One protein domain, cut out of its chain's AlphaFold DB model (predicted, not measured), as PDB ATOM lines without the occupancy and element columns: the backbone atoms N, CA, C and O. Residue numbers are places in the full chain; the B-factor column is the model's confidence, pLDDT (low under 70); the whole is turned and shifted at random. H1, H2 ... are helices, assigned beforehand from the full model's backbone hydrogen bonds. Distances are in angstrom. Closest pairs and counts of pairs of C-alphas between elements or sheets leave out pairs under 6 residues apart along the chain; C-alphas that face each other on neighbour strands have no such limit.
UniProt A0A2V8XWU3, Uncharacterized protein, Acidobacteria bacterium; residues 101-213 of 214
ATOM      1  N   TRP A 101     -27.152  -3.894  23.821       97.75
ATOM      2  CA  TRP A 101     -26.936  -2.764  24.733       97.75
ATOM      3  C   TRP A 101     -25.811  -2.994  25.762       97.75
ATOM      4  O   TRP A 101     -25.100  -2.046  26.085       97.75
ATOM      5  N   ILE A 102     -25.595  -4.221  26.256       98.00
ATOM      6  CA  ILE A 102     -24.450  -4.521  27.134       98.00
ATOM      7  C   ILE A 102     -23.163  -4.529  26.318       98.00
ATOM      8  O   ILE A 102     -22.182  -3.936  26.761       98.00
ATOM      9  N   GLN A 103     -23.166  -5.166  25.140       95.81
ATOM     10  CA  GLN A 103     -21.986  -5.227  24.271       95.81
ATOM     11  C   GLN A 103     -21.472  -3.821  23.953       95.81
ATOM     12  O   GLN A 103     -20.336  -3.478  24.272       95.81
ATOM     13  N   GLU A 104     -22.346  -2.973  23.419       96.19
ATOM     14  CA  GLU A 104     -21.983  -1.633  22.968       96.19
ATOM     15  C   GLU A 104     -21.758  -0.661  24.126       96.19
ATOM     16  O   GLU A 104     -20.849   0.168  24.080       96.19
ATOM     17  N   GLY A 105     -22.558  -0.740  25.193       98.38
ATOM     18  CA  GLY A 105     -22.374   0.110  26.369       98.38
ATOM     19  C   GLY A 105     -21.046  -0.167  27.079       98.38
ATOM     20  O   GLY A 105     -20.331   0.769  27.440       98.38
ATOM     21  N   LEU A 106     -20.687  -1.445  27.247       98.56
ATOM     22  CA  LEU A 106     -19.452  -1.848  27.917       98.56
ATOM     23  C   LEU A 106     -18.227  -1.594  27.046       98.56
ATOM     24  O   LEU A 106     -17.221  -1.115  27.565       98.56
ATOM     25  N   ALA A 107     -18.314  -1.841  25.738       97.69
ATOM     26  CA  ALA A 107     -17.243  -1.509  24.808       97.69
ATOM     27  C   ALA A 107     -16.964   0.004  24.789       97.69
ATOM     28  O   ALA A 107     -15.805   0.387  24.950       97.69
ATOM     29  N   GLN A 108     -18.002   0.857  24.724       97.94
ATOM     30  CA  GLN A 108     -17.880   2.320  24.871       97.94
ATOM     31  C   GLN A 108     -17.251   2.712  26.222       97.94
ATOM     32  O   GLN A 108     -16.331   3.533  26.288       97.94
ATOM     33  N   TRP A 109     -17.693   2.103  27.325       98.50
ATOM     34  CA  TRP A 109     -17.130   2.406  28.641       98.50
ATOM     35  C   TRP A 109     -15.642   2.020  28.735       98.50
ATOM     36  O   TRP A 109     -14.831   2.815  29.227       98.50
ATOM     37  N   MET A 110     -15.270   0.843  28.223       98.19
ATOM     38  CA  MET A 110     -13.894   0.333  28.209       98.19
ATOM     39  C   MET A 110     -12.981   1.190  27.340       98.19
ATOM     40  O   MET A 110     -11.870   1.504  27.748       98.19
ATOM     41  N   GLU A 111     -13.426   1.668  26.182       96.25
ATOM     42  CA  GLU A 111     -12.626   2.596  25.375       96.25
ATOM     43  C   GLU A 111     -12.507   4.006  26.004       96.25
ATOM     44  O   GLU A 111     -11.841   4.885  25.460       96.25
ATOM     45  N   GLY A 112     -13.116   4.239  27.172       96.81
ATOM     46  CA  GLY A 112     -13.004   5.477  27.944       96.81
ATOM     47  C   GLY A 112     -14.067   6.526  27.616       96.81
ATOM     48  O   GLY A 112     -13.980   7.651  28.107       96.81
ATOM     49  N   GLN A 113     -15.070   6.178  26.809       96.50
ATOM     50  CA  GLN A 113     -16.204   7.050  26.530       96.50
ATOM     51  C   GLN A 113     -17.082   7.205  27.772       96.50
ATOM     52  O   GLN A 113     -17.227   6.272  28.563       96.50
ATOM     53  N   ARG A 114     -17.669   8.392  27.947       96.56
ATOM     54  CA  ARG A 114     -18.604   8.676  29.035       96.56
ATOM     55  C   ARG A 114     -19.816   9.459  28.537       96.56
ATOM     56  O   ARG A 114     -19.691  10.170  27.539       96.56
ATOM     57  N   SER A 115     -20.958   9.370  29.223       95.62
ATOM     58  CA  SER A 115     -22.204  10.041  28.810       95.62
ATOM     59  C   SER A 115     -22.013  11.547  28.628       95.62
ATOM     60  O   SER A 115     -22.525  12.112  27.663       95.62
ATOM     61  N   GLY A 116     -21.253  12.200  29.518       92.38
ATOM     62  CA  GLY A 116     -20.838  13.597  29.363       92.38
ATOM     63  C   GLY A 116     -21.990  14.540  28.996       92.38
ATOM     64  O   GLY A 116     -23.061  14.505  29.600       92.38
ATOM     65  N   GLU A 117     -21.784  15.367  27.968       85.81
ATOM     66  CA  GLU A 117     -22.785  16.333  27.490       85.81
ATOM     67  C   GLU A 117     -24.061  15.672  26.934       85.81
ATOM     68  O   GLU A 117     -25.141  16.262  27.003       85.81
ATOM     69  N   ASN A 118     -23.978  14.421  26.460       90.88
ATOM     70  CA  ASN A 118     -25.147  13.678  25.983       90.88
ATOM     71  C   ASN A 118     -26.090  13.283  27.131       90.88
ATOM     72  O   ASN A 118     -27.279  13.066  26.889       90.88
ATOM     73  N   GLY A 119     -25.605  13.235  28.380       94.19
ATOM     74  CA  GLY A 119     -26.403  12.849  29.547       94.19
ATOM     75  C   GLY A 119     -27.666  13.701  29.731       94.19
ATOM     76  O   GLY A 119     -28.732  13.166  30.036       94.19
ATOM     77  N   ALA A 120     -27.585  15.009  29.461       93.31
ATOM     78  CA  ALA A 120     -28.737  15.908  29.542       93.31
ATOM     79  C   ALA A 120     -29.809  15.591  28.483       93.31
ATOM     80  O   ALA A 120     -31.002  15.602  28.787       93.31
ATOM     81  N   VAL A 121     -29.393  15.264  27.256       94.25
ATOM     82  CA  VAL A 121     -30.302  14.902  26.155       94.25
ATOM     83  C   VAL A 121     -30.984  13.562  26.438       94.25
ATOM     84  O   VAL A 121     -32.200  13.444  26.289       94.25
ATOM     85  N   LEU A 122     -30.228  12.567  26.912       96.56
ATOM     86  CA  LEU A 122     -30.772  11.265  27.310       96.56
ATOM     87  C   LEU A 122     -31.826  11.414  28.418       96.56
ATOM     88  O   LEU A 122     -32.913  10.843  28.325       96.56
ATOM     89  N   LEU A 123     -31.542  12.245  29.425       96.12
ATOM     90  CA  LEU A 123     -32.474  12.524  30.516       96.12
ATOM     91  C   LEU A 123     -33.757  13.218  30.030       96.12
ATOM     92  O   LEU A 123     -34.844  12.889  30.503       96.12
ATOM     93  N   GLN A 124     -33.660  14.154  29.080       95.19
ATOM     94  CA  GLN A 124     -34.834  14.794  28.476       95.19
ATOM     95  C   GLN A 124     -35.729  13.778  27.755       95.19
ATOM     96  O   GLN A 124     -36.944  13.793  27.947       95.19
ATOM     97  N   ILE A 125     -35.137  12.874  26.968       96.38
ATOM     98  CA  ILE A 125     -35.871  11.827  26.240       96.38
ATOM     99  C   ILE A 125     -36.556  10.861  27.216       96.38
ATOM    100  O   ILE A 125     -37.726  10.521  27.020       96.38
ATOM    101  N   TYR A 126     -35.868  10.470  28.294       97.06
ATOM    102  CA  TYR A 126     -36.444   9.638  29.351       97.06
ATOM    103  C   TYR A 126     -37.629  10.317  30.044       97.06
ATOM    104  O   TYR A 126     -38.714   9.742  30.106       97.06
ATOM    105  N   ASN A 127     -37.464  11.567  30.494       96.19
ATOM    106  CA  ASN A 127     -38.524  12.313  31.184       96.19
ATOM    107  C   ASN A 127     -39.749  12.574  30.289       96.19
ATOM    108  O   ASN A 127     -40.859  12.710  30.796       96.19
ATOM    109  N   ALA A 128     -39.561  12.638  28.968       97.19
ATOM    110  CA  ALA A 128     -40.649  12.743  27.998       97.19
ATOM    111  C   ALA A 128     -41.385  11.408  27.749       97.19
ATOM    112  O   ALA A 128     -42.319  11.376  26.952       97.19
ATOM    113  N   GLY A 129     -40.971  10.306  28.387       96.62
ATOM    114  CA  GLY A 129     -41.552   8.976  28.187       96.62
ATOM    115  C   GLY A 129     -41.163   8.324  26.855       96.62
ATOM    116  O   GLY A 129     -41.813   7.378  26.420       96.62
ATOM    117  N   HIS A 130     -40.114   8.824  26.194       96.44
ATOM    118  CA  HIS A 130     -39.676   8.363  24.874       96.44
ATOM    119  C   HIS A 130     -38.431   7.468  24.916       96.44
ATOM    120  O   HIS A 130     -37.931   7.069  23.863       96.44
ATOM    121  N   ALA A 131     -37.922   7.135  26.107       96.25
ATOM    122  CA  ALA A 131     -36.798   6.219  26.220       96.25
ATOM    123  C   ALA A 131     -37.143   4.835  25.652       96.25
ATOM    124  O   ALA A 131     -38.207   4.273  25.916       96.25
ATOM    125  N   ILE A 132     -36.227   4.272  24.861       96.56
ATOM    126  CA  ILE A 132     -36.378   2.912  24.342       96.56
ATOM    127  C   ILE A 132     -36.164   1.928  25.506       96.56
ATOM    128  O   ILE A 132     -35.095   1.962  26.116       96.56
ATOM    129  N   PRO A 133     -37.130   1.034  25.799       97.56
ATOM    130  CA  PRO A 133     -36.945  -0.019  26.792       97.56
ATOM    131  C   PRO A 133     -35.736  -0.896  26.465       97.56
ATOM    132  O   PRO A 133     -35.562  -1.281  25.306       97.56
ATOM    133  N   LEU A 134     -34.947  -1.265  27.478       97.94
ATOM    134  CA  LEU A 134     -33.749  -2.102  27.304       97.94
ATOM    135  C   LEU A 134     -34.055  -3.461  26.658       97.94
ATOM    136  O   LEU A 134     -33.276  -3.928  25.831       97.94
ATOM    137  N   SER A 135     -35.231  -4.037  26.927       96.06
ATOM    138  CA  SER A 135     -35.705  -5.261  26.265       96.06
ATOM    139  C   SER A 135     -35.807  -5.131  24.737       96.06
ATOM    140  O   SER A 135     -35.622  -6.106  24.015       96.06
ATOM    141  N   ARG A 136     -36.044  -3.921  24.207       95.94
ATOM    142  CA  ARG A 136     -36.042  -3.650  22.756       95.94
ATOM    143  C   ARG A 136     -34.650  -3.361  22.190       95.94
ATOM    144  O   ARG A 136     -34.520  -3.228  20.977       95.94
ATOM    145  N   LEU A 137     -33.633  -3.257  23.042       95.69
ATOM    146  CA  LEU A 137     -32.239  -3.023  22.661       95.69
ATOM    147  C   LEU A 137     -31.374  -4.286  22.773       95.69
ATOM    148  O   LEU A 137     -30.160  -4.207  22.598       95.69
ATOM    149  N   GLU A 138     -31.968  -5.451  23.046       93.81
ATOM    150  CA  GLU A 138     -31.224  -6.715  23.080       93.81
ATOM    151  C   GLU A 138     -30.788  -7.182  21.685       93.81
ATOM    152  O   GLU A 138     -29.670  -7.671  21.519       93.81
ATOM    153  N   GLY A 139     -31.649  -6.996  20.680       89.12
ATOM    154  CA  GLY A 139     -31.418  -7.430  19.301       89.12
ATOM    155  C   GLY A 139     -30.569  -6.471  18.459       89.12
ATOM    156  O   GLY A 139     -30.101  -5.443  18.932       89.12
ATOM    157  N   SER A 140     -30.411  -6.811  17.177       85.62
ATOM    158  CA  SER A 140     -29.581  -6.065  16.222       85.62
ATOM    159  C   SER A 140     -30.062  -4.629  15.984       85.62
ATOM    160  O   SER A 140     -31.249  -4.383  15.763       85.62
ATOM    161  N   TRP A 141     -29.114  -3.690  15.937       88.00
ATOM    162  CA  TRP A 141     -29.370  -2.272  15.658       88.00
ATOM    163  C   TRP A 141     -29.174  -1.882  14.183       88.00
ATOM    164  O   TRP A 141     -29.379  -0.726  13.826       88.00
ATOM    165  N   LEU A 142     -28.844  -2.833  13.299       82.31
ATOM    166  CA  LEU A 142     -28.499  -2.570  11.888       82.31
ATOM    167  C   LEU A 142     -29.597  -1.858  11.080       82.31
ATOM    168  O   LEU A 142     -29.304  -1.194  10.093       82.31
ATOM    169  N   HIS A 143     -30.860  -2.002  11.487       83.19
ATOM    170  CA  HIS A 143     -32.010  -1.400  10.805       83.19
ATOM    171  C   HIS A 143     -32.471  -0.080  11.441       83.19
ATOM    172  O   HIS A 143     -33.465   0.501  11.003       83.19
ATOM    173  N   MET A 144     -31.797   0.387  12.497       88.25
ATOM    174  CA  MET A 144     -32.104   1.677  13.106       88.25
ATOM    175  C   MET A 144     -31.643   2.811  12.190       88.25
ATOM    176  O   MET A 144     -30.584   2.743  11.567       88.25
ATOM    177  N   ASN A 145     -32.426   3.889  12.126       91.19
ATOM    178  CA  ASN A 145     -31.935   5.125  11.519       91.19
ATOM    179  C   ASN A 145     -30.824   5.740  12.396       91.19
ATOM    180  O   ASN A 145     -30.680   5.391  13.569       91.19
ATOM    181  N   GLY A 146     -30.053   6.678  11.837       86.00
ATOM    182  CA  GLY A 146     -28.876   7.239  12.509       86.00
ATOM    183  C   GLY A 146     -29.161   7.909  13.858       86.00
ATOM    184  O   GLY A 146     -28.353   7.786  14.775       86.00
ATOM    185  N   ASP A 147     -30.309   8.570  14.016       89.19
ATOM    186  CA  ASP A 147     -30.660   9.241  15.273       89.19
ATOM    187  C   ASP A 147     -31.107   8.240  16.342       89.19
ATOM    188  O   ASP A 147     -30.667   8.323  17.490       89.19
ATOM    189  N   THR A 148     -31.910   7.242  15.961       91.88
ATOM    190  CA  THR A 148     -32.290   6.131  16.845       91.88
ATOM    191  C   THR A 148     -31.062   5.334  17.284       91.88
ATOM    192  O   THR A 148     -30.945   5.022  18.465       91.88
ATOM    193  N   ALA A 149     -30.134   5.045  16.368       90.25
ATOM    194  CA  ALA A 149     -28.893   4.351  16.691       90.25
ATOM    195  C   ALA A 149     -28.043   5.179  17.664       90.25
ATOM    196  O   ALA A 149     -27.666   4.677  18.719       90.25
ATOM    197  N   ARG A 150     -27.813   6.471  17.380       91.44
ATOM    198  CA  ARG A 150     -27.056   7.364  18.277       91.44
ATOM    199  C   ARG A 150     -27.659   7.405  19.682       91.44
ATOM    200  O   ARG A 150     -26.921   7.354  20.664       91.44
ATOM    201  N   TYR A 151     -28.988   7.461  19.779       95.19
ATOM    202  CA  TYR A 151     -29.681   7.358  21.059       95.19
ATOM    203  C   TYR A 151     -29.436   6.001  21.736       95.19
ATOM    204  O   TYR A 151     -29.110   5.978  22.918       95.19
ATOM    205  N   ALA A 152     -29.563   4.885  21.012       96.75
ATOM    206  CA  ALA A 152     -29.361   3.542  21.558       96.75
ATOM    207  C   ALA A 152     -27.945   3.352  22.126       96.75
ATOM    208  O   ALA A 152     -27.816   2.892  23.258       96.75
ATOM    209  N   TYR A 153     -26.906   3.785  21.400       96.69
ATOM    210  CA  TYR A 153     -25.515   3.766  21.873       96.69
ATOM    211  C   TYR A 153     -25.326   4.605  23.143       96.69
ATOM    212  O   TYR A 153     -24.765   4.113  24.123       96.69
ATOM    213  N   GLY A 154     -25.841   5.841  23.158       97.88
ATOM    214  CA  GLY A 154     -25.750   6.717  24.329       97.88
ATOM    215  C   GLY A 154     -26.514   6.174  25.540       97.88
ATOM    216  O   GLY A 154     -26.012   6.211  26.660       97.88
ATOM    217  N   TRP A 155     -27.708   5.620  25.323       98.38
ATOM    218  CA  TRP A 155     -28.521   5.026  26.383       98.38
ATOM    219  C   TRP A 155     -27.881   3.751  26.942       98.38
ATOM    220  O   TRP A 155     -27.846   3.567  28.156       98.38
ATOM    221  N   ALA A 156     -27.313   2.903  26.084       98.62
ATOM    222  CA  ALA A 156     -26.545   1.728  26.486       98.62
ATOM    223  C   ALA A 156     -25.337   2.099  27.361       98.62
ATOM    224  O   ALA A 156     -25.173   1.536  28.445       98.62
ATOM    225  N   LEU A 157     -24.543   3.091  26.937       98.75
ATOM    226  CA  LEU A 157     -23.418   3.604  27.720       98.75
ATOM    227  C   LEU A 157     -23.877   4.127  29.086       98.75
ATOM    228  O   LEU A 157     -23.298   3.749  30.099       98.75
ATOM    229  N   ALA A 158     -24.942   4.931  29.137       98.62
ATOM    230  CA  ALA A 158     -25.455   5.483  30.390       98.62
ATOM    231  C   ALA A 158     -25.886   4.399  31.395       98.62
ATOM    232  O   ALA A 158     -25.616   4.527  32.589       98.62
ATOM    233  N   ASN A 159     -26.519   3.316  30.925       98.75
ATOM    234  CA  ASN A 159     -26.911   2.207  31.799       98.75
ATOM    235  C   ASN A 159     -25.682   1.460  32.344       98.75
ATOM    236  O   ASN A 159     -25.636   1.146  33.531       98.75
ATOM    237  N   ILE A 160     -24.657   1.227  31.516       98.75
ATOM    238  CA  ILE A 160     -23.398   0.618  31.972       98.75
ATOM    239  C   ILE A 160     -22.665   1.526  32.960       98.75
ATOM    240  O   ILE A 160     -22.196   1.052  33.993       98.75
ATOM    241  N   GLU A 161     -22.608   2.830  32.695       98.31
ATOM    242  CA  GLU A 161     -22.030   3.802  33.622       98.31
ATOM    243  C   GLU A 161     -22.709   3.777  34.982       98.31
ATOM    244  O   GLU A 161     -22.012   3.785  35.994       98.31
ATOM    245  N   TYR A 162     -24.041   3.732  35.021       98.62
ATOM    246  CA  TYR A 162     -24.778   3.650  36.275       98.62
ATOM    247  C   TYR A 162     -24.437   2.373  37.059       98.62
ATOM    248  O   TYR A 162     -24.168   2.453  38.264       98.62
ATOM    249  N   ILE A 163     -24.404   1.214  36.387       98.69
ATOM    250  CA  ILE A 163     -24.049  -0.062  37.027       98.69
ATOM    251  C   ILE A 163     -22.637   0.027  37.609       98.69
ATOM    252  O   ILE A 163     -22.439  -0.256  38.790       98.69
ATOM    253  N   VAL A 164     -21.669   0.506  36.824       98.50
ATOM    254  CA  VAL A 164     -20.278   0.643  37.277       98.50
ATOM    255  C   VAL A 164     -20.139   1.686  38.390       98.50
ATOM    256  O   VAL A 164     -19.386   1.475  39.336       98.50
ATOM    257  N   ALA A 165     -20.870   2.799  38.332       97.75
ATOM    258  CA  ALA A 165     -20.821   3.840  39.358       97.75
ATOM    259  C   ALA A 165     -21.376   3.369  40.713       97.75
ATOM    260  O   ALA A 165     -20.979   3.901  41.748       97.75
ATOM    261  N   THR A 166     -22.284   2.391  40.706       97.19
ATOM    262  CA  THR A 166     -22.975   1.911  41.911       97.19
ATOM    263  C   THR A 166     -22.336   0.645  42.478       97.19
ATOM    264  O   THR A 166     -22.103   0.562  43.683       97.19
ATOM    265  N   GLY A 167     -22.045  -0.327  41.615       96.00
ATOM    266  CA  GLY A 167     -21.552  -1.659  41.977       96.00
ATOM    267  C   GLY A 167     -20.109  -1.944  41.562       96.00
ATOM    268  O   GLY A 167     -19.562  -3.001  41.878       96.00
ATOM    269  N   GLY A 168     -19.468  -1.012  40.853       97.38
ATOM    270  CA  GLY A 168     -18.156  -1.233  40.256       97.38
ATOM    271  C   GLY A 168     -18.193  -2.241  39.108       97.38
ATOM    272  O   GLY A 168     -19.246  -2.662  38.628       97.38
ATOM    273  N   MET A 169     -17.005  -2.646  38.662       97.12
ATOM    274  CA  MET A 169     -16.865  -3.575  37.539       97.12
ATOM    275  C   MET A 169     -17.323  -5.007  37.881       97.12
ATOM    276  O   MET A 169     -17.758  -5.754  37.006       97.12
ATOM    277  N   VAL A 170     -17.315  -5.351  39.175       97.19
ATOM    278  CA  VAL A 170     -17.734  -6.654  39.722       97.19
ATOM    279  C   VAL A 170     -19.189  -6.990  39.393       97.19
ATOM    280  O   VAL A 170     -19.503  -8.148  39.116       97.19
ATOM    281  N   ASP A 171     -20.098  -6.016  39.401       98.19
ATOM    282  CA  ASP A 171     -21.502  -6.313  39.103       98.19
ATOM    283  C   ASP A 171     -21.717  -6.608  37.616       98.19
ATOM    284  O   ASP A 171     -22.471  -7.518  37.275       98.19
ATOM    285  N   ILE A 172     -20.987  -5.941  36.719       98.31
ATOM    286  CA  ILE A 172     -20.984  -6.302  35.296       98.31
ATOM    287  C   ILE A 172     -20.382  -7.692  35.089       98.31
ATOM    288  O   ILE A 172     -20.949  -8.479  34.337       98.31
ATOM    289  N   GLU A 173     -19.273  -8.021  35.759       96.31
ATOM    290  CA  GLU A 173     -18.686  -9.367  35.713       96.31
ATOM    291  C   GLU A 173     -19.731 -10.425  36.085       96.31
ATOM    292  O   GLU A 173     -19.958 -11.362  35.318       96.31
ATOM    293  N   ARG A 174     -20.431 -10.233  37.211       96.94
ATOM    294  CA  ARG A 174     -21.486 -11.142  37.683       96.94
ATOM    295  C   ARG A 174     -22.656 -11.233  36.708       96.94
ATOM    296  O   ARG A 174     -23.160 -12.332  36.481       96.94
ATOM    297  N   ILE A 175     -23.087 -10.112  36.126       97.19
ATOM    298  CA  ILE A 175     -24.139 -10.092  35.098       97.19
ATOM    299  C   ILE A 175     -23.698 -10.924  33.890       97.19
ATOM    300  O   ILE A 175     -24.447 -11.792  33.440       97.19
ATOM    301  N   LEU A 176     -22.475 -10.712  33.397       95.81
ATOM    302  CA  LEU A 176     -21.924 -11.469  32.274       95.81
ATOM    303  C   LEU A 176     -21.774 -12.960  32.603       95.81
ATOM    304  O   LEU A 176     -22.066 -13.783  31.742       95.81
ATOM    305  N   ASP A 177     -21.398 -13.326  33.832       93.69
ATOM    306  CA  ASP A 177     -21.341 -14.727  34.271       93.69
ATOM    307  C   ASP A 177     -22.723 -15.388  34.269       93.69
ATOM    308  O   ASP A 177     -22.866 -16.531  33.837       93.69
ATOM    309  N   ARG A 178     -23.762 -14.685  34.738       93.44
ATOM    310  CA  ARG A 178     -25.142 -15.199  34.731       93.44
ATOM    311  C   ARG A 178     -25.666 -15.374  33.312       93.44
ATOM    312  O   ARG A 178     -26.218 -16.428  32.999       93.44
ATOM    313  N   ILE A 179     -25.435 -14.394  32.442       92.38
ATOM    314  CA  ILE A 179     -25.767 -14.502  31.014       92.38
ATOM    315  C   ILE A 179     -24.997 -15.671  30.384       92.38
ATOM    316  O   ILE A 179     -25.587 -16.505  29.701       92.38
ATOM    317  N   GLY A 180     -23.701 -15.794  30.682       89.81
ATOM    318  CA  GLY A 180     -22.851 -16.904  30.253       89.81
ATOM    319  C   GLY A 180     -23.234 -18.263  30.839       89.81
ATOM    320  O   GLY A 180     -22.812 -19.280  30.306       89.81
ATOM    321  N   ALA A 181     -24.075 -18.312  31.872       88.31
ATOM    322  CA  ALA A 181     -24.704 -19.530  32.384       88.31
ATOM    323  C   ALA A 181     -26.072 -19.829  31.732       88.31
ATOM    324  O   ALA A 181     -26.738 -20.791  32.109       88.31
ATOM    325  N   GLY A 182     -26.497 -19.024  30.752       86.50
ATOM    326  CA  GLY A 182     -27.737 -19.201  29.992       86.50
ATOM    327  C   GLY A 182     -28.934 -18.452  30.573       86.50
ATOM    328  O   GLY A 182     -30.068 -18.686  30.156       86.50
ATOM    329  N   MET A 183     -28.707 -17.561  31.539       89.38
ATOM    330  CA  MET A 183     -29.769 -16.771  32.150       89.38
ATOM    331  C   MET A 183     -30.239 -15.653  31.206       89.38
ATOM    332  O   MET A 183     -29.398 -14.952  30.638       89.38
ATOM    333  N   PRO A 184     -31.559 -15.415  31.071       90.81
ATOM    334  CA  PRO A 184     -32.061 -14.214  30.407       90.81
ATOM    335  C   PRO A 184     -31.521 -12.950  31.081       90.81
ATOM    336  O   PRO A 184     -31.461 -12.884  32.311       90.81
ATOM    337  N   THR A 185     -31.172 -11.931  30.295       93.12
ATOM    338  CA  THR A 185     -30.518 -10.711  30.798       93.12
ATOM    339  C   THR A 185     -31.289 -10.051  31.938       93.12
ATOM    340  O   THR A 185     -30.700  -9.743  32.968       93.12
ATOM    341  N   GLU A 186     -32.602  -9.851  31.799       95.25
ATOM    342  CA  GLU A 186     -33.397  -9.203  32.850       95.25
ATOM    343  C   GLU A 186     -33.381 -10.007  34.159       95.25
ATOM    344  O   GLU A 186     -33.305  -9.434  35.242       95.25
ATOM    345  N   THR A 187     -33.379 -11.339  34.073       95.56
ATOM    346  CA  THR A 187     -33.232 -12.210  35.244       95.56
ATOM    347  C   THR A 187     -31.845 -12.057  35.873       95.56
ATOM    348  O   THR A 187     -31.752 -11.939  37.092       95.56
ATOM    349  N   ALA A 188     -30.782 -11.974  35.065       95.81
ATOM    350  CA  ALA A 188     -29.427 -11.720  35.557       95.81
ATOM    351  C   ALA A 188     -29.321 -10.366  36.282       95.81
ATOM    352  O   ALA A 188     -28.712 -10.286  37.349       95.81
ATOM    353  N   LEU A 189     -29.964  -9.318  35.757       97.75
ATOM    354  CA  LEU A 189     -30.044  -8.014  36.425       97.75
ATOM    355  C   LEU A 189     -30.810  -8.101  37.750       97.75
ATOM    356  O   LEU A 189     -30.340  -7.570  38.754       97.75
ATOM    357  N   ARG A 190     -31.944  -8.810  37.789       98.25
ATOM    358  CA  ARG A 190     -32.713  -8.997  39.031       98.25
ATOM    359  C   ARG A 190     -31.909  -9.753  40.092       98.25
ATOM    360  O   ARG A 190     -32.015  -9.423  41.270       98.25
ATOM    361  N   GLU A 191     -31.101 -10.739  39.705       98.12
ATOM    362  CA  GLU A 191     -30.249 -11.470  40.652       98.12
ATOM    363  C   GLU A 191     -29.088 -10.632  41.191       98.12
ATOM    364  O   GLU A 191     -28.784 -10.722  42.380       98.12
ATOM    365  N   VAL A 192     -28.430  -9.849  40.334       98.25
ATOM    366  CA  VAL A 192     -27.202  -9.124  40.701       98.25
ATOM    367  C   VAL A 192     -27.505  -7.750  41.294       98.25
ATOM    368  O   VAL A 192     -26.937  -7.386  42.317       98.25
ATOM    369  N   LEU A 193     -28.408  -6.996  40.668       98.06
ATOM    370  CA  LEU A 193     -28.712  -5.603  41.010       98.06
ATOM    371  C   LEU A 193     -30.012  -5.445  41.802       98.06
ATOM    372  O   LEU A 193     -30.382  -4.321  42.143       98.06
ATOM    373  N   HIS A 194     -30.762  -6.533  42.019       97.88
ATOM    374  CA  HIS A 194     -32.124  -6.485  42.568       97.88
ATOM    375  C   HIS A 194     -33.057  -5.532  41.803       97.88
ATOM    376  O   HIS A 194     -34.004  -4.996  42.370       97.88
ATOM    377  N   SER A 195     -32.768  -5.325  40.517       97.31
ATOM    378  CA  SER A 195     -33.424  -4.350  39.651       97.31
ATOM    379  C   SER A 195     -33.843  -5.023  38.360       97.31
ATOM    380  O   SER A 195     -33.110  -5.850  37.813       97.31
ATOM    381  N   ASP A 196     -35.010  -4.652  37.855       97.94
ATOM    382  CA  ASP A 196     -35.410  -5.008  36.505       97.94
ATOM    383  C   ASP A 196     -35.076  -3.938  35.473       97.94
ATOM    384  O   ASP A 196     -34.371  -2.973  35.770       97.94
ATOM    385  N   TYR A 197     -35.528  -4.113  34.230       98.31
ATOM    386  CA  TYR A 197     -35.230  -3.134  33.192       98.31
ATOM    387  C   TYR A 197     -35.798  -1.747  33.480       98.31
ATOM    388  O   TYR A 197     -35.135  -0.756  33.172       98.31
ATOM    389  N   ASN A 198     -36.989  -1.650  34.062       98.19
ATOM    390  CA  ASN A 198     -37.573  -0.357  34.393       98.19
ATOM    391  C   ASN A 198     -36.838   0.275  35.575       98.19
ATOM    392  O   ASN A 198     -36.498   1.457  35.504       98.19
ATOM    393  N   ASP A 199     -36.524  -0.514  36.605       98.50
ATOM    394  CA  ASP A 199     -35.752  -0.049  37.761       98.50
ATOM    395  C   ASP A 199     -34.364   0.457  37.343       98.50
ATOM    396  O   ASP A 199     -33.919   1.524  37.776       98.50
ATOM    397  N   LEU A 200     -33.689  -0.276  36.450       98.62
ATOM    398  CA  LEU A 200     -32.377   0.084  35.918       98.62
ATOM    399  C   LEU A 200     -32.437   1.379  35.095       98.62
ATOM    400  O   LEU A 200     -31.606   2.268  35.288       98.62
ATOM    401  N   MET A 201     -33.430   1.524  34.215       98.62
ATOM    402  CA  MET A 201     -33.608   2.747  33.424       98.62
ATOM    403  C   MET A 201     -33.929   3.959  34.306       98.62
ATOM    404  O   MET A 201     -33.371   5.037  34.091       98.62
ATOM    405  N   GLN A 202     -34.777   3.785  35.321       98.62
ATOM    406  CA  GLN A 202     -35.095   4.835  36.285       98.62
ATOM    407  C   GLN A 202     -33.854   5.252  37.076       98.62
ATOM    408  O   GLN A 202     -33.543   6.441  37.162       98.62
ATOM    409  N   SER A 203     -33.100   4.280  37.585       98.50
ATOM    410  CA  SER A 203     -31.879   4.548  38.344       98.50
ATOM    411  C   SER A 203     -30.798   5.203  37.481       98.50
ATOM    412  O   SER A 203     -30.105   6.113  37.936       98.50
ATOM    413  N   THR A 204     -30.713   4.821  36.206       98.44
ATOM    414  CA  THR A 204     -29.845   5.468  35.217       98.44
ATOM    415  C   THR A 204     -30.250   6.923  34.990       98.44
ATOM    416  O   THR A 204     -29.395   7.805  35.003       98.44
ATOM    417  N   ALA A 205     -31.544   7.223  34.846       98.25
ATOM    418  CA  ALA A 205     -32.017   8.602  34.728       98.25
ATOM    419  C   ALA A 205     -31.686   9.432  35.983       98.25
ATOM    420  O   ALA A 205     -31.270  10.590  35.879       98.25
ATOM    421  N   ASP A 206     -31.812   8.839  37.170       98.06
ATOM    422  CA  ASP A 206     -31.452   9.486  38.433       98.06
ATOM    423  C   ASP A 206     -29.943   9.725  38.554       98.06
ATOM    424  O   ASP A 206     -29.523  10.795  39.005       98.06
ATOM    425  N   TYR A 207     -29.128   8.774  38.097       97.44
ATOM    426  CA  TYR A 207     -27.683   8.927  37.968       97.44
ATOM    427  C   TYR A 207     -27.319  10.059  37.009       97.44
ATOM    428  O   TYR A 207     -26.562  10.951  37.388       97.44
ATOM    429  N   LEU A 208     -27.900  10.086  35.807       96.81
ATOM    430  CA  LEU A 208     -27.643  11.144  34.832       96.81
ATOM    431  C   LEU A 208     -28.030  12.519  35.385       96.81
ATOM    432  O   LEU A 208     -27.293  13.484  35.201       96.81
ATOM    433  N   ARG A 209     -29.148  12.612  36.116       95.88
ATOM    434  CA  ARG A 209     -29.577  13.857  36.765       95.88
ATOM    435  C   ARG A 209     -28.574  14.336  37.811       95.88
ATOM    436  O   ARG A 209     -28.307  15.528  37.872       95.88
ATOM    437  N   LYS A 210     -28.018  13.436  38.623       95.00
ATOM    438  CA  LYS A 210     -27.019  13.791  39.646       95.00
ATOM    439  C   LYS A 210     -25.661  14.149  39.039       95.00
ATOM    440  O   LYS A 210     -25.009  15.066  39.524       95.00
ATOM    441  N   SER A 211     -25.244  13.421  38.008       92.00
ATOM    442  CA  SER A 211     -23.907  13.533  37.415       92.00
ATOM    443  C   SER A 211     -23.806  14.639  36.363       92.00
ATOM    444  O   SER A 211     -22.738  15.222  36.189       92.00
ATOM    445  N   TYR A 212     -24.907  14.933  35.664       86.88
ATOM    446  CA  TYR A 212     -24.927  15.827  34.499       86.88
ATOM    447  C   TYR A 212     -26.091  16.830  34.503       86.88
ATOM    448  O   TYR A 212     -26.181  17.661  33.596       86.88
ATOM    449  N   GLY A 213     -26.982  16.780  35.497       73.62
ATOM    450  CA  GLY A 213     -27.986  17.819  35.705       73.62
ATOM    451  C   GLY A 213     -27.307  19.097  36.182       73.62
ATOM    452  O   GLY A 213     -26.762  19.135  37.282       73.62
TER     453      GLY A 213
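What this domain is: This is residues 101 to 213 of the 214 residues of an uncharacterized protein of Acidobacteria bacterium (UniProt A0A2V8XWU3). One long helix, H4, runs through the middle of a compact body of crossed helices; H1 crosses it on one side, and H2 and H7 cross it on the other. A helical hairpin of H5 and H6 folds back beside the last part of H4, joined to it at a corner by H5, and the short H3 lies near the first residues of H1 and H7. The printed part has 113 residues with seven named helices, H1 to H7 in order along the chain, and no named strand; the class is all helix. The whole is compact, with a radius of gyration of the C-alphas of 13.2 A, and rounded, with spans of 35 by 33 by 28 A.

How they stand to each other: Start at H1, residues 101 to 110, which touches residues 152 to 161 of the hub H4, residues 146 to 167; their closest C-alphas, of Gly 105 and Leu 157, are 3.9 A apart. Their tilt is steep at 69 degrees, only just short of about perpendicular, and they run the same way. Go on to H2, residues 118 to 127, which touches residues 151 to 158 of H4, about perpendicular at 85 degrees, with Leu 122 and Trp 155 closest at 6.7 A between C-alphas. Then look at H7, residues 197 to 212: it touches H4 at 86 degrees, about perpendicular, with the C-alphas of Thr 204 and Tyr 162 closest at 5.5 A. Residues 205 to 212 of H7 touch H2 at a steep tilt of 48 degrees, opposite ways; the closest C-alphas, of Gly 119 and Leu 208, are 5.7 A apart. H3, residues 134 to 137, only just touches H7, with 3 pairs of C-alphas within 8 A, Leu 134 and Tyr 197 closest at 6.2 A. H5, residues 169 to 180, touches H4 only at the corner, the C-alphas of Ile 163 and Asp 171 being closest at 7.1 A. H5 and H6, residues 185 to 193, form a hairpin with a steep tilt of 38 degrees, only just past shallow, opposite ways; the C-alphas of Ile 175 and Ala 188 are closest at 5.6 A. H1 and H7 are apart. In H1, H2, H4, H5, H6 and H7 every O i to N i+4 pair is within hydrogen-bond range; H3 is too short for such a pair.

Where its parts are: Find C-alpha 101 at (-26.936, -2.764, 24.733), where H1 begins. H4 runs 31.6 A from C-alpha 146 at (-28.876, 7.239, 12.509), H5 16.3 A, and H7 21.6 A to C-alpha 212 at (-24.927, 15.827, 34.499).

The domain as a whole: The C-alphas of Ala 181 and Gly 213, the two farthest apart, are 37.6 A apart. The printed part has no cut and no long link. Its mean pLDDT is 95.1, and no printed residue is under 70.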